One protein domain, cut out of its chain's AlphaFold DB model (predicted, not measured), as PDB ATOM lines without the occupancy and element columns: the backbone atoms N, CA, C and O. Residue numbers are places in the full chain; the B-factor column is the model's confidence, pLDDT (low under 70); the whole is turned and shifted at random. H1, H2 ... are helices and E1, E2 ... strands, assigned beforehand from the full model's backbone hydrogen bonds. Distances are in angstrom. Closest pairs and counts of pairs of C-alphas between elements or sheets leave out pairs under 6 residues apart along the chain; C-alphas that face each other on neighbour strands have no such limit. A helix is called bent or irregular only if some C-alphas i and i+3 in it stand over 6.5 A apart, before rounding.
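This is residues 163 to 264 of the 275 residues of an uncharacterized protein of Clostridiales bacterium (UniProt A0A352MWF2). A narrow sheet of four antiparallel strands curls round one helix, H1, like part of a barrel, with E3 at one end of this elongated body and the small parallel pair E1 and E5 towards the other. Beyond that pair the last printed residues, 260 to 264, run on as a tail that adds to the length. The printed part has 102 residues with one named helix and seven named strands, in the order H1 E1 E2 E3 E4 E5 E6 E7, and the larger sheet has the order E2 - E7 - E6 - E4. The class is mixed, helices and strands. The whole is loose, with a radius of gyration of the C-alphas of 15.9 A, and spans 60 by 22 by 19 A.

H1, residues 164 to 182, begins at C-alpha 164 (72.451, 102.964, 92.278) and measures 26.7 A. It has a kink of 44 degrees near residue 176 and is irregular, with C-alphas 178 and 181 7.2 A apart. E1 is residues 184 to 186, E2 is 195 to 197, and E3 is 204 to 208. E4, residues 215 to 221, measures 19.8 A and runs on into E5, residues 224 to 226, at 44 degrees across a break of 2 residues. E6, residues 234 to 242, measures 23.9 A. E7, residues 245 to 254, is the longest strand at 27.3 A and ends at C-alpha 254 (80.827, 84.960, 101.993).

H1 is on one face of the sheet E2 E7 E6 E4, two layers, a helix layer and a sheet layer. The sheet is strongly twisted and curled, and its edge strands are E2 and E4. The closest C-alphas of H1 and E4 are those of Val 168 and Ile 217, 7.4 A apart. E6 and E4 are antiparallel, with N 218 and O 239 at 2.9 A. E6 and E7 form a hairpin, with N 238 and O 250 at 2.8 A. E2 and E7 are antiparallel, with N 253 and O 196 at 2.8 A. E1 and E5 are parallel at 24 degrees, with N 186 and O 225 at 2.8 A. E3 pairs with no named strand; its closest C-alpha to H1 is that of Val 204, 6.0 A from that of Ile 164. In H1, 12 of 15 O i to N i+4 pairs are within hydrogen-bond range.

The two C-alphas farthest apart are those of Asn 209 and Lys 264, at 60.2 A. The printed part has no cut. The links H1 to E1, E4 to E5 and E6 to E7 are tight, the others are short, and no link is long. The mean pLDDT of the printed part is 93.7, and no printed residue is under 70.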
ATOM      1  N   ASN A 163      68.678 105.393  91.271       91.00
ATOM      2  CA  ASN A 163      68.825 104.216  92.112       91.00
ATOM      3  C   ASN A 163      70.113 103.476  91.719       91.00
ATOM      4  O   ASN A 163      70.142 102.760  90.715       91.00
ATOM      5  N   ILE A 164      71.173 103.648  92.513       92.38
ATOM      6  CA  ILE A 164      72.451 102.964  92.278       92.38
ATOM      7  C   ILE A 164      72.422 101.510  92.739       92.38
ATOM      8  O   ILE A 164      73.228 100.719  92.264       92.38
ATOM      9  N   GLU A 165      71.494 101.127  93.621       93.38
ATOM     10  CA  GLU A 165      71.359  99.740  94.077       93.38
ATOM     11  C   GLU A 165      71.085  98.796  92.898       93.38
ATOM     12  O   GLU A 165      71.675  97.718  92.840       93.38
ATOM     13  N   ASN A 166      70.266  99.210  91.926       91.31
ATOM     14  CA  ASN A 166      70.019  98.412  90.722       91.31
ATOM     15  C   ASN A 166      71.286  98.262  89.864       91.31
ATOM     16  O   ASN A 166      71.644  97.145  89.496       91.31
ATOM     17  N   ILE A 167      71.999  99.366  89.614       91.50
ATOM     18  CA  ILE A 167      73.245  99.377  88.827       91.50
ATOM     19  C   ILE A 167      74.299  98.478  89.489       91.50
ATOM     20  O   ILE A 167      74.958  97.673  88.828       91.50
ATOM     21  N   VAL A 168      74.439  98.592  90.812       94.75
ATOM     22  CA  VAL A 168      75.368  97.792  91.611       94.75
ATOM     23  C   VAL A 168      75.028  96.309  91.539       94.75
ATOM     24  O   VAL A 168      75.918  95.509  91.258       94.75
ATOM     25  N   LYS A 169      73.762  95.937  91.763       94.50
ATOM     26  CA  LYS A 169      73.326  94.535  91.733       94.50
ATOM     27  C   LYS A 169      73.554  93.906  90.364       94.50
ATOM     28  O   LYS A 169      74.181  92.856  90.293       94.50
ATOM     29  N   GLU A 170      73.156  94.579  89.284       94.38
ATOM     30  CA  GLU A 170      73.365  94.070  87.923       94.38
ATOM     31  C   GLU A 170      74.849  93.839  87.611       94.38
ATOM     32  O   GLU A 170      75.232  92.775  87.118       94.38
ATOM     33  N   LYS A 171      75.721  94.810  87.921       94.88
ATOM     34  CA  LYS A 171      77.166  94.670  87.671       94.88
ATOM     35  C   LYS A 171      77.802  93.599  88.552       94.88
ATOM     36  O   LYS A 171      78.659  92.854  88.069       94.88
ATOM     37  N   PHE A 172      77.387  93.504  89.813       96.94
ATOM     38  CA  PHE A 172      77.863  92.470  90.721       96.94
ATOM     39  C   PHE A 172      77.437  91.076  90.263       96.94
ATOM     40  O   PHE A 172      78.283  90.190  90.231       96.94
ATOM     41  N   ASP A 173      76.189  90.878  89.837       96.81
ATOM     42  CA  ASP A 173      75.692  89.577  89.376       96.81
ATOM     43  C   ASP A 173      76.435  89.092  88.122       96.81
ATOM     44  O   ASP A 173      76.851  87.929  88.046       96.81
ATOM     45  N   VAL A 174      76.697  89.994  87.167       96.75
ATOM     46  CA  VAL A 174      77.525  89.689  85.989       96.75
ATOM     47  C   VAL A 174      78.931  89.276  86.420       96.75
ATOM     48  O   VAL A 174      79.408  88.211  86.019       96.75
ATOM     49  N   TRP A 175      79.586  90.064  87.277       97.25
ATOM     50  CA  TRP A 175      80.925  89.741  87.774       97.25
ATOM     51  C   TRP A 175      80.948  88.414  88.549       97.25
ATOM     52  O   TRP A 175      81.826  87.578  88.311       97.25
ATOM     53  N   LYS A 176      79.964  88.187  89.425       96.50
ATOM     54  CA  LYS A 176      79.810  86.990  90.257       96.50
ATOM     55  C   LYS A 176      79.702  85.741  89.389       96.50
ATOM     56  O   LYS A 176      80.439  84.785  89.616       96.50
ATOM     57  N   SER A 177      78.885  85.780  88.333       96.00
ATOM     58  CA  SER A 177      78.701  84.650  87.409       96.00
ATOM     59  C   SER A 177      80.006  84.177  86.745       96.00
ATOM     60  O   SER A 177      80.164  82.990  86.452       96.00
ATOM     61  N   MET A 178      80.961  85.092  86.548       94.75
ATOM     62  CA  MET A 178      82.245  84.822  85.897       94.75
ATOM     63  C   MET A 178      83.360  84.456  86.884       94.75
ATOM     64  O   MET A 178      84.279  83.722  86.513       94.75
ATOM     65  N   ASN A 179      83.309  84.983  88.111       95.19
ATOM     66  CA  ASN A 179      84.434  84.952  89.049       95.19
ATOM     67  C   ASN A 179      84.210  84.061  90.270       95.19
ATOM     68  O   ASN A 179      85.186  83.518  90.774       95.19
ATOM     69  N   GLU A 180      82.971  83.851  90.719       93.44
ATOM     70  CA  GLU A 180      82.686  83.120  91.964       93.44
ATOM     71  C   GLU A 180      83.285  81.707  91.955       93.44
ATOM     72  O   GLU A 180      83.981  81.307  92.883       93.44
ATOM     73  N   LYS A 181      83.117  80.986  90.841       92.62
ATOM     74  CA  LYS A 181      83.665  79.631  90.652       92.62
ATOM     75  C   LYS A 181      85.185  79.589  90.465       92.62
ATOM     76  O   LYS A 181      85.759  78.506  90.420       92.62
ATOM     77  N   ARG A 182      85.837  80.742  90.284       92.94
ATOM     78  CA  ARG A 182      87.298  80.857  90.131       92.94
ATOM     79  C   ARG A 182      88.002  81.098  91.464       92.94
ATOM     80  O   ARG A 182      89.228  81.066  91.500       92.94
ATOM     81  N   ILE A 183      87.253  81.363  92.534       94.44
ATOM     82  CA  ILE A 183      87.809  81.578  93.867       94.44
ATOM     83  C   ILE A 183      88.158  80.217  94.465       94.44
ATOM     84  O   ILE A 183      87.288  79.380  94.690       94.44
ATOM     85  N   LEU A 184      89.446  79.999  94.724       94.38
ATOM     86  CA  LEU A 184      89.944  78.755  95.293       94.38
ATOM     87  C   LEU A 184      89.822  78.779  96.818       94.38
ATOM     88  O   LEU A 184      90.402  79.644  97.477       94.38
ATOM     89  N   VAL A 185      89.132  77.785  97.377       95.56
ATOM     90  CA  VAL A 185      89.087  77.549  98.824       95.56
ATOM     91  C   VAL A 185      89.992  76.377  99.198       95.56
ATOM     92  O   VAL A 185      89.674  75.207  98.981       95.56
ATOM     93  N   GLU A 186      91.135  76.685  99.799       94.75
ATOM     94  CA  GLU A 186      92.064  75.693 100.322       94.75
ATOM     95  C   GLU A 186      91.579  75.137 101.672       94.75
ATOM     96  O   GLU A 186      91.086  75.866 102.537       94.75
ATOM     97  N   LYS A 187      91.762  73.827 101.882       93.50
ATOM     98  CA  LYS A 187      91.414  73.102 103.120       93.50
ATOM     99  C   LYS A 187      89.927  73.146 103.509       93.50
ATOM    100  O   LYS A 187      89.604  72.692 104.603       93.50
ATOM    101  N   GLY A 188      89.033  73.672 102.670       92.81
ATOM    102  CA  GLY A 188      87.597  73.752 102.950       92.81
ATOM    103  C   GLY A 188      86.868  72.452 102.646       92.81
ATOM    104  O   GLY A 188      87.219  71.754 101.696       92.81
ATOM    105  N   LYS A 189      85.853  72.110 103.448       91.75
ATOM    106  CA  LYS A 189      84.933  70.998 103.140       91.75
ATOM    107  C   LYS A 189      84.099  71.279 101.886       91.75
ATOM    108  O   LYS A 189      83.785  70.353 101.146       91.75
ATOM    109  N   CYS A 190      83.784  72.551 101.644       85.75
ATOM    110  CA  CYS A 190      83.261  73.051 100.378       85.75
ATOM    111  C   CYS A 190      84.389  73.730  99.589       85.75
ATOM    112  O   CYS A 190      85.256  74.375 100.179       85.75
ATOM    113  N   VAL A 191      84.363  73.588  98.263       84.38
ATOM    114  CA  VAL A 191      85.340  74.202  97.347       84.38
ATOM    115  C   VAL A 191      84.859  75.524  96.749       84.38
ATOM    116  O   VAL A 191      85.678  76.282  96.241       84.38
ATOM    117  N   ASN A 192      83.556  75.809  96.827       88.25
ATOM    118  CA  ASN A 192      82.944  77.010  96.267       88.25
ATOM    119  C   ASN A 192      82.534  77.968  97.387       88.25
ATOM    120  O   ASN A 192      81.972  77.543  98.398       88.25
ATOM    121  N   VAL A 193      82.775  79.258  97.173       93.69
ATOM    122  CA  VAL A 193      82.178  80.334  97.973       93.69
ATOM    123  C   VAL A 193      80.770  80.661  97.477       93.69
ATOM    124  O   VAL A 193      80.425  80.350  96.338       93.69
ATOM    125  N   ASN A 194      79.975  81.309  98.329       94.94
ATOM    126  CA  ASN A 194      78.688  81.894  97.959       94.94
ATOM    127  C   ASN A 194      78.728  83.379  98.318       94.94
ATOM    128  O   ASN A 194      78.676  83.726  99.492       94.94
ATOM    129  N   LEU A 195      78.890  84.255  97.332       96.69
ATOM    130  CA  LEU A 195      79.131  85.676  97.560       96.69
ATOM    131  C   LEU A 195      77.840  86.489  97.610       96.69
ATOM    132  O   LEU A 195      76.936  86.304  96.794       96.69
ATOM    133  N   GLU A 196      77.779  87.463  98.505       96.56
ATOM    134  CA  GLU A 196      76.740  88.493  98.515       96.56
ATOM    135  C   GLU A 196      77.328  89.858  98.882       96.56
ATOM    136  O   GLU A 196      78.453  89.949  99.375       96.56
ATOM    137  N   LEU A 197      76.586  90.923  98.588       97.00
ATOM    138  CA  LEU A 197      76.957  92.282  98.973       97.00
ATOM    139  C   LEU A 197      76.421  92.599 100.372       97.00
ATOM    140  O   LEU A 197      75.316  92.183 100.724       97.00
ATOM    141  N   SER A 198      77.179  93.378 101.143       95.69
ATOM    142  CA  SER A 198      76.672  94.035 102.348       95.69
ATOM    143  C   SER A 198      75.593  95.074 102.010       95.69
ATOM    144  O   SER A 198      75.375  95.415 100.847       95.69
ATOM    145  N   ASP A 199      74.927  95.620 103.033       93.56
ATOM    146  CA  ASP A 199      73.909  96.654 102.821       93.56
ATOM    147  C   ASP A 199      74.494  97.916 102.167       93.56
ATOM    148  O   ASP A 199      75.608  98.349 102.481       93.56
ATOM    149  N   ILE A 200      73.721  98.501 101.252       91.94
ATOM    150  CA  ILE A 200      74.086  99.716 100.521       91.94
ATOM    151  C   ILE A 200      73.506 100.899 101.284       91.94
ATOM    152  O   ILE A 200      72.285 101.058 101.340       91.94
ATOM    153  N   LYS A 201      74.376 101.745 101.842       88.06
ATOM    154  CA  LYS A 201      73.955 102.877 102.675       88.06
ATOM    155  C   LYS A 201      73.177 103.911 101.865       88.06
ATOM    156  O   LYS A 201      72.100 104.325 102.285       88.06
ATOM    157  N   ASN A 202      73.686 104.292 100.692       85.94
ATOM    158  CA  ASN A 202      73.078 105.323  99.849       85.94
ATOM    159  C   ASN A 202      72.480 104.724  98.571       85.94
ATOM    160  O   ASN A 202      73.050 104.827  97.492       85.94
ATOM    161  N   LYS A 203      71.311 104.086  98.675       91.00
ATOM    162  CA  LYS A 203      70.659 103.418  97.525       91.00
ATOM    163  C   LYS A 203      70.241 104.380  96.417       91.00
ATOM    164  O   LYS A 203      70.194 103.999  95.248       91.00
ATOM    165  N   VAL A 204      69.911 105.611  96.800       90.62
ATOM    166  CA  VAL A 204      69.454 106.668  95.906       90.62
ATOM    167  C   VAL A 204      70.340 107.885  96.111       90.62
ATOM    168  O   VAL A 204      70.513 108.326  97.246       90.62
ATOM    169  N   ILE A 205      70.898 108.415  95.026       91.12
ATOM    170  CA  ILE A 205      71.797 109.574  95.067       91.12
ATOM    171  C   ILE A 205      71.369 110.635  94.052       91.12
ATOM    172  O   ILE A 205      70.856 110.279  92.984       91.12
ATOM    173  N   PRO A 206      71.551 111.932  94.361       92.00
ATOM    174  CA  PRO A 206      71.335 112.991  93.392       92.00
ATOM    175  C   PRO A 206      72.517 113.040  92.426       92.00
ATOM    176  O   PRO A 206      73.670 113.094  92.853       92.00
ATOM    177  N   ILE A 207      72.238 113.070  91.130       92.44
ATOM    178  CA  ILE A 207      73.262 113.254  90.102       92.44
ATOM    179  C   ILE A 207      72.807 114.276  89.079       92.44
ATOM    180  O   ILE A 207      71.618 114.563  88.940       92.44
ATOM    181  N   LYS A 208      73.767 114.821  88.337       93.31
ATOM    182  CA  LYS A 208      73.458 115.620  87.163       93.31
ATOM    183  C   LYS A 208      72.943 114.699  86.059       93.31
ATOM    184  O   LYS A 208      73.516 113.640  85.828       93.31
ATOM    185  N   ASN A 209      71.911 115.121  85.334       89.38
ATOM    186  CA  ASN A 209      71.209 114.288  84.348       89.38
ATOM    187  C   ASN A 209      72.128 113.661  83.280       89.38
ATOM    188  O   ASN A 209      71.830 112.581  82.786       89.38
ATOM    189  N   ASN A 210      73.243 114.314  82.939       88.88
ATOM    190  CA  ASN A 210      74.189 113.833  81.925       88.88
ATOM    191  C   ASN A 210      75.315 112.949  82.494       88.88
ATOM    192  O   ASN A 210      76.144 112.478  81.724       88.88
ATOM    193  N   ASP A 211      75.359 112.734  83.811       89.56
ATOM    194  CA  ASP A 211      76.456 112.025  84.481       89.56
ATOM    195  C   ASP A 211      76.075 110.582  84.858       89.56
ATOM    196  O   ASP A 211      76.869 109.878  85.478       89.56
ATOM    197  N   VAL A 212      74.877 110.110  84.478       81.88
ATOM    198  CA  VAL A 212      74.425 108.728  84.739       81.88
ATOM    199  C   VAL A 212      75.429 107.722  84.167       81.88
ATOM    200  O   VAL A 212      75.826 106.777  84.846       81.88
ATOM    201  N   ASP A 213      75.891 107.971  82.939       84.88
ATOM    202  CA  ASP A 213      76.851 107.117  82.234       84.88
ATOM    203  C   ASP A 213      78.271 107.192  82.828       84.88
ATOM    204  O   ASP A 213      79.117 106.352  82.521       84.88
ATOM    205  N   ASN A 214      78.531 108.157  83.717       88.94
ATOM    206  CA  ASN A 214      79.811 108.314  84.414       88.94
ATOM    207  C   ASN A 214      79.857 107.551  85.749       88.94
ATOM    208  O   ASN A 214      80.835 107.681  86.493       88.94
ATOM    209  N   VAL A 215      78.816 106.774  86.076       91.06
ATOM    210  CA  VAL A 215      78.846 105.828  87.196       91.06
ATOM    211  C   VAL A 215      79.668 104.609  86.786       91.06
ATOM    212  O   VAL A 215      79.256 103.813  85.941       91.06
ATOM    213  N   SER A 216      80.821 104.423  87.420       92.44
ATOM    214  CA  SER A 216      81.662 103.241  87.230       92.44
ATOM    215  C   SER A 216      81.757 102.397  88.493       92.44
ATOM    216  O   SER A 216      81.664 102.889  89.617       92.44
ATOM    217  N   ILE A 217      81.930 101.093  88.284       94.81
ATOM    218  CA  ILE A 217      82.022 100.092  89.341       94.81
ATOM    219  C   ILE A 217      83.345  99.349  89.199       94.81
ATOM    220  O   ILE A 217      83.640  98.782  88.146       94.81
ATOM    221  N   GLU A 218      84.118  99.333  90.278       95.94
ATOM    222  CA  GLU A 218      85.367  98.588  90.406       95.94
ATOM    223  C   GLU A 218      85.174  97.494  91.462       95.94
ATOM    224  O   GLU A 218      84.810  97.787  92.600       95.94
ATOM    225  N   ILE A 219      85.397  96.230  91.094       97.25
ATOM    226  CA  ILE A 219      85.265  95.092  92.011       97.25
ATOM    227  C   ILE A 219      86.641  94.502  92.286       97.25
ATOM    228  O   ILE A 219      87.325  94.053  91.369       97.25
ATOM    229  N   ASN A 220      86.998  94.442  93.567       95.62
ATOM    230  CA  ASN A 220      88.224  93.838  94.061       95.62
ATOM    231  C   ASN A 220      87.869  92.689  95.006       95.62
ATOM    232  O   ASN A 220      87.243  92.905  96.038       95.62
ATOM    233  N   CYS A 221      88.273  91.463  94.678       95.62
ATOM    234  CA  CYS A 221      87.981  90.279  95.487       95.62
ATOM    235  C   CYS A 221      89.214  89.385  95.620       95.62
ATOM    236  O   CYS A 221      90.043  89.297  94.713       95.62
ATOM    237  N   LEU A 222      89.314  88.690  96.749       94.19
ATOM    238  CA  LEU A 222      90.278  87.619  96.948       94.19
ATOM    239  C   LEU A 222      89.896  86.413  96.083       94.19
ATOM    240  O   LEU A 222      88.770  85.924  96.146       94.19
ATOM    241  N   TYR A 223      90.858  85.905  95.313       93.62
ATOM    242  CA  TYR A 223      90.708  84.688  94.503       93.62
ATOM    243  C   TYR A 223      91.244  83.428  95.191       93.62
ATOM    244  O   TYR A 223      91.132  82.329  94.654       93.62
ATOM    245  N   TYR A 224      91.821  83.579  96.381       95.06
ATOM    246  CA  TYR A 224      92.363  82.486  97.173       95.06
ATOM    247  C   TYR A 224      92.006  82.683  98.642       95.06
ATOM    248  O   TYR A 224      92.309  83.722  99.232       95.06
ATOM    249  N   LEU A 225      91.361  81.681  99.230       95.06
ATOM    250  CA  LEU A 225      90.921  81.670 100.618       95.06
ATOM    251  C   LEU A 225      91.351  80.361 101.277       95.06
ATOM    252  O   LEU A 225      91.429  79.324 100.628       95.06
ATOM    253  N   ILE A 226      91.593  80.395 102.586       95.50
ATOM    254  CA  ILE A 226      91.923  79.207 103.380       95.50
ATOM    255  C   ILE A 226      90.837  79.024 104.439       95.50
ATOM    256  O   ILE A 226      90.505  79.974 105.150       95.50
ATOM    257  N   ALA A 227      90.298  77.808 104.551       94.94
ATOM    258  CA  ALA A 227      89.295  77.456 105.551       94.94
ATOM    259  C   ALA A 227      89.885  77.325 106.979       94.94
ATOM    260  O   ALA A 227      91.034  76.882 107.138       94.94
ATOM    261  N   PRO A 228      89.105  77.627 108.039       95.75
ATOM    262  CA  PRO A 228      87.673  77.932 108.010       95.75
ATOM    263  C   PRO A 228      87.361  79.352 107.511       95.75
ATOM    264  O   PRO A 228      88.141  80.285 107.700       95.75
ATOM    265  N   ILE A 229      86.214  79.500 106.854       96.00
ATOM    266  CA  ILE A 229      85.676  80.787 106.406       96.00
ATOM    267  C   ILE A 229      84.347  80.987 107.115       96.00
ATOM    268  O   ILE A 229      83.396  80.260 106.856       96.00
ATOM    269  N   GLU A 230      84.283  81.971 108.001       95.88
ATOM    270  CA  GLU A 230      83.059  82.300 108.726       95.88
ATOM    271  C   GLU A 230      81.993  82.884 107.790       95.88
ATOM    272  O   GLU A 230      82.298  83.548 106.790       95.88
ATOM    273  N   LYS A 231      80.725  82.665 108.145       95.88
ATOM    274  CA  LYS A 231      79.605  83.360 107.515       95.88
ATOM    275  C   LYS A 231      79.746  84.871 107.723       95.88
ATOM    276  O   LYS A 231      79.980  85.331 108.834       95.88
ATOM    277  N   GLY A 232      79.565  85.639 106.656       95.88
ATOM    278  CA  GLY A 232      79.717  87.091 106.656       95.88
ATOM    279  C   GLY A 232      81.165  87.568 106.550       95.88
ATOM    280  O   GLY A 232      81.396  88.775 106.574       95.88
ATOM    281  N   LYS A 233      82.149  86.666 106.402       96.44
ATOM    282  CA  LYS A 233      83.544  87.072 106.199       96.44
ATOM    283  C   LYS A 233      83.658  87.932 104.944       96.44
ATOM    284  O   LYS A 233      83.281  87.487 103.860       96.44
ATOM    285  N   ILE A 234      84.243  89.118 105.089       97.75
ATOM    286  CA  ILE A 234      84.582  90.003 103.973       97.75
ATOM    287  C   ILE A 234      85.702  89.361 103.153       97.75
ATOM    288  O   ILE A 234      86.753  88.989 103.680       97.75
ATOM    289  N   VAL A 235      85.466  89.225 101.854       96.19
ATOM    290  CA  VAL A 235      86.402  88.643 100.882       96.19
ATOM    291  C   VAL A 235      86.749  89.609  99.752       96.19
ATOM    292  O   VAL A 235      87.592  89.296  98.915       96.19
ATOM    293  N   GLY A 236      86.139  90.791  99.730       96.81
ATOM    294  CA  GLY A 236      86.380  91.813  98.726       96.81
ATOM    295  C   GLY A 236      85.554  93.065  98.973       96.81
ATOM    296  O   GLY A 236      84.840  93.164  99.967       96.81
ATOM    297  N   ASN A 237      85.636  94.002  98.039       97.25
ATOM    298  CA  ASN A 237      84.795  95.183  97.992       97.25
ATOM    299  C   ASN A 237      84.414  95.541  96.551       97.25
ATOM    300  O   ASN A 237      85.104  95.206  95.585       97.25
ATOM    301  N   LEU A 238      83.295  96.239  96.440       97.56
ATOM    302  CA  LEU A 238      82.789  96.881  95.244       97.56
ATOM    303  C   LEU A 238      82.790  98.387  95.507       97.56
ATOM    304  O   LEU A 238      82.100  98.878  96.399       97.56
ATOM    305  N   LYS A 239      83.585  99.121  94.736       96.75
ATOM    306  CA  LYS A 239      83.703 100.575  94.807       96.75
ATOM    307  C   LYS A 239      82.866 101.195  93.697       96.75
ATOM    308  O   LYS A 239      83.070 100.885  92.523       96.75
ATOM    309  N   VAL A 240      81.943 102.071  94.073       95.19
ATOM    310  CA  VAL A 240      81.137 102.857  93.139       95.19
ATOM    311  C   VAL A 240      81.749 104.249  93.043       95.19
ATOM    312  O   VAL A 240      81.963 104.911  94.062       95.19
ATOM    313  N   THR A 241      82.033 104.696  91.823       94.00
ATOM    314  CA  THR A 241      82.588 106.024  91.564       94.00
ATOM    315  C   THR A 241      81.718 106.804  90.592       94.00
ATOM    316  O   THR A 241      81.240 106.242  89.609       94.00
ATOM    317  N   LEU A 242      81.568 108.102  90.830       91.38
ATOM    318  CA  LEU A 242      80.892 109.043  89.942       91.38
ATOM    319  C   LEU A 242      81.880 110.147  89.581       91.38
ATOM    320  O   LEU A 242      82.437 110.782  90.472       91.38
ATOM    321  N   ASN A 243      82.128 110.365  88.287       89.19
ATOM    322  CA  ASN A 243      83.096 111.366  87.814       89.19
ATOM    323  C   ASN A 243      84.501 111.217  88.455       89.19
ATOM    324  O   ASN A 243      85.213 112.198  88.655       89.19
ATOM    325  N   GLY A 244      84.899 109.984  88.793       89.31
ATOM    326  CA  GLY A 244      86.178 109.672  89.447       89.31
ATOM    327  C   GLY A 244      86.184 109.796  90.977       89.31
ATOM    328  O   GLY A 244      87.146 109.357  91.606       89.31
ATOM    329  N   GLU A 245      85.124 110.319  91.593       91.62
ATOM    330  CA  GLU A 245      84.992 110.388  93.051       91.62
ATOM    331  C   GLU A 245      84.314 109.135  93.604       91.62
ATOM    332  O   GLU A 245      83.344 108.635  93.035       91.62
ATOM    333  N   VAL A 246      84.814 108.620  94.730       93.12
ATOM    334  CA  VAL A 246      84.219 107.461  95.409       93.12
ATOM    335  C   VAL A 246      82.961 107.900  96.143       93.12
ATOM    336  O   VAL A 246      83.041 108.677  97.091       93.12
ATOM    337  N   ILE A 247      81.817 107.363  95.726       92.00
ATOM    338  CA  ILE A 247      80.519 107.671  96.337       92.00
ATOM    339  C   ILE A 247      80.071 106.601  97.333       92.00
ATOM    340  O   ILE A 247      79.382 106.918  98.298       92.00
ATOM    341  N   GLU A 248      80.468 105.345  97.127       93.50
ATOM    342  CA  GLU A 248      80.108 104.235  98.010       93.50
ATOM    343  C   GLU A 248      81.146 103.110  97.909       93.50
ATOM    344  O   GLU A 248      81.716 102.856  96.842       93.50
ATOM    345  N   VAL A 249      81.377 102.418  99.026       95.50
ATOM    346  CA  VAL A 249      82.179 101.190  99.082       95.50
ATOM    347  C   VAL A 249      81.353 100.122  99.781       95.50
ATOM    348  O   VAL A 249      80.916 100.316 100.913       95.50
ATOM    349  N   ILE A 250      81.133  99.009  99.089       97.19
ATOM    350  CA  ILE A 250      80.247  97.926  99.519       97.19
ATOM    351  C   ILE A 250      81.091  96.673  99.705       97.19
ATOM    352  O   ILE A 250      81.848  96.298  98.809       97.19
ATOM    353  N   ASP A 251      80.966  96.015 100.851       97.94
ATOM    354  CA  ASP A 251      81.723  94.802 101.125       97.94
ATOM    355  C   ASP A 251      81.126  93.614 100.365       97.94
ATOM    356  O   ASP A 251      79.908  93.450 100.269       97.94
ATOM    357  N   ILE A 252      82.000  92.755  99.845       97.81
ATOM    358  CA  ILE A 252      81.631  91.447  99.302       97.81
ATOM    359  C   ILE A 252      81.909  90.426 100.396       97.81
ATOM    360  O   ILE A 252      83.055  90.278 100.833       97.81
ATOM    361  N   ILE A 253      80.874  89.716 100.828       97.31
ATOM    362  CA  ILE A 253      80.937  88.758 101.931       97.31
ATOM    363  C   ILE A 253      80.651  87.338 101.456       97.31
ATOM    364  O   ILE A 253      79.927  87.119 100.486       97.31
ATOM    365  N   ASN A 254      81.200  86.357 102.169       96.38
ATOM    366  CA  ASN A 254      80.827  84.960 101.993       96.38
ATOM    367  C   ASN A 254      79.575  84.638 102.826       96.38
ATOM    368  O   ASN A 254      79.592  84.711 104.053       96.38
ATOM    369  N   LYS A 255      78.487  84.271 102.157       95.62
ATOM    370  CA  LYS A 255      77.147  84.057 102.713       95.62
ATOM    371  C   LYS A 255      77.040  82.862 103.659       95.62
ATOM    372  O   LYS A 255      76.192  82.849 104.553       95.62
ATOM    373  N   GLU A 256      77.867  81.846 103.450       93.88
ATOM    374  CA  GLU A 256      77.793  80.563 104.154       93.88
ATOM    375  C   GLU A 256      79.114  80.241 104.839       93.88
ATOM    376  O   GLU A 256      80.177  80.571 104.330       93.88
ATOM    377  N   GLU A 257      79.071  79.576 105.989       95.56
ATOM    378  CA  GLU A 257      80.296  79.099 106.623       95.56
ATOM    379  C   GLU A 257      80.928  77.972 105.791       95.56
ATOM    380  O   GLU A 257      80.245  77.044 105.356       95.56
ATOM    381  N   ILE A 258      82.247  78.027 105.594       95.94
ATOM    382  CA  ILE A 258      83.023  76.932 105.010       95.94
ATOM    383  C   ILE A 258      83.951  76.377 106.078       95.94
ATOM    384  O   ILE A 258      85.008  76.937 106.376       95.94
ATOM    385  N   GLU A 259      83.561  75.237 106.633       96.06
ATOM    386  CA  GLU A 259      84.356  74.527 107.625       96.06
ATOM    387  C   GLU A 259      85.678  74.010 107.045       96.06
ATOM    388  O   GLU A 259      85.790  73.633 105.873       96.06
ATOM    389  N   LYS A 260      86.686  73.910 107.911       95.50
ATOM    390  CA  LYS A 260      87.967  73.284 107.582       95.50
ATOM    391  C   LYS A 260      87.843  71.757 107.573       95.50
ATOM    392  O   LYS A 260      87.248  71.162 108.472       95.50
ATOM    393  N   LYS A 261      88.485  71.118 106.598       94.44
ATOM    394  CA  LYS A 261      88.672  69.666 106.533       94.44
ATOM    395  C   LYS A 261      89.447  69.154 107.745       94.44
ATOM    396  O   LYS A 261      90.476  69.714 108.134       94.44
ATOM    397  N   ASN A 262      88.982  68.043 108.301       94.12
ATOM    398  CA  ASN A 262      89.668  67.272 109.328       94.12
ATOM    399  C   ASN A 262      90.409  66.062 108.713       94.12
ATOM    400  O   ASN A 262      90.364  65.820 107.508       94.12
ATOM    401  N   ARG A 263      91.101  65.272 109.546       92.44
ATOM    402  CA  ARG A 263      91.884  64.104 109.088       92.44
ATOM    403  C   ARG A 263      91.041  63.045 108.361       92.44
ATOM    404  O   ARG A 263      91.565  62.399 107.460       92.44
ATOM    405  N   LYS A 264      89.769  62.857 108.740       91.50
ATOM    406  CA  LYS A 264      88.868  61.895 108.081       91.50
ATOM    407  C   LYS A 264      88.511  62.363 106.673       91.50
ATOM    408  O   LYS A 264      88.520  61.546 105.762       91.50
TER     409      LYS A 264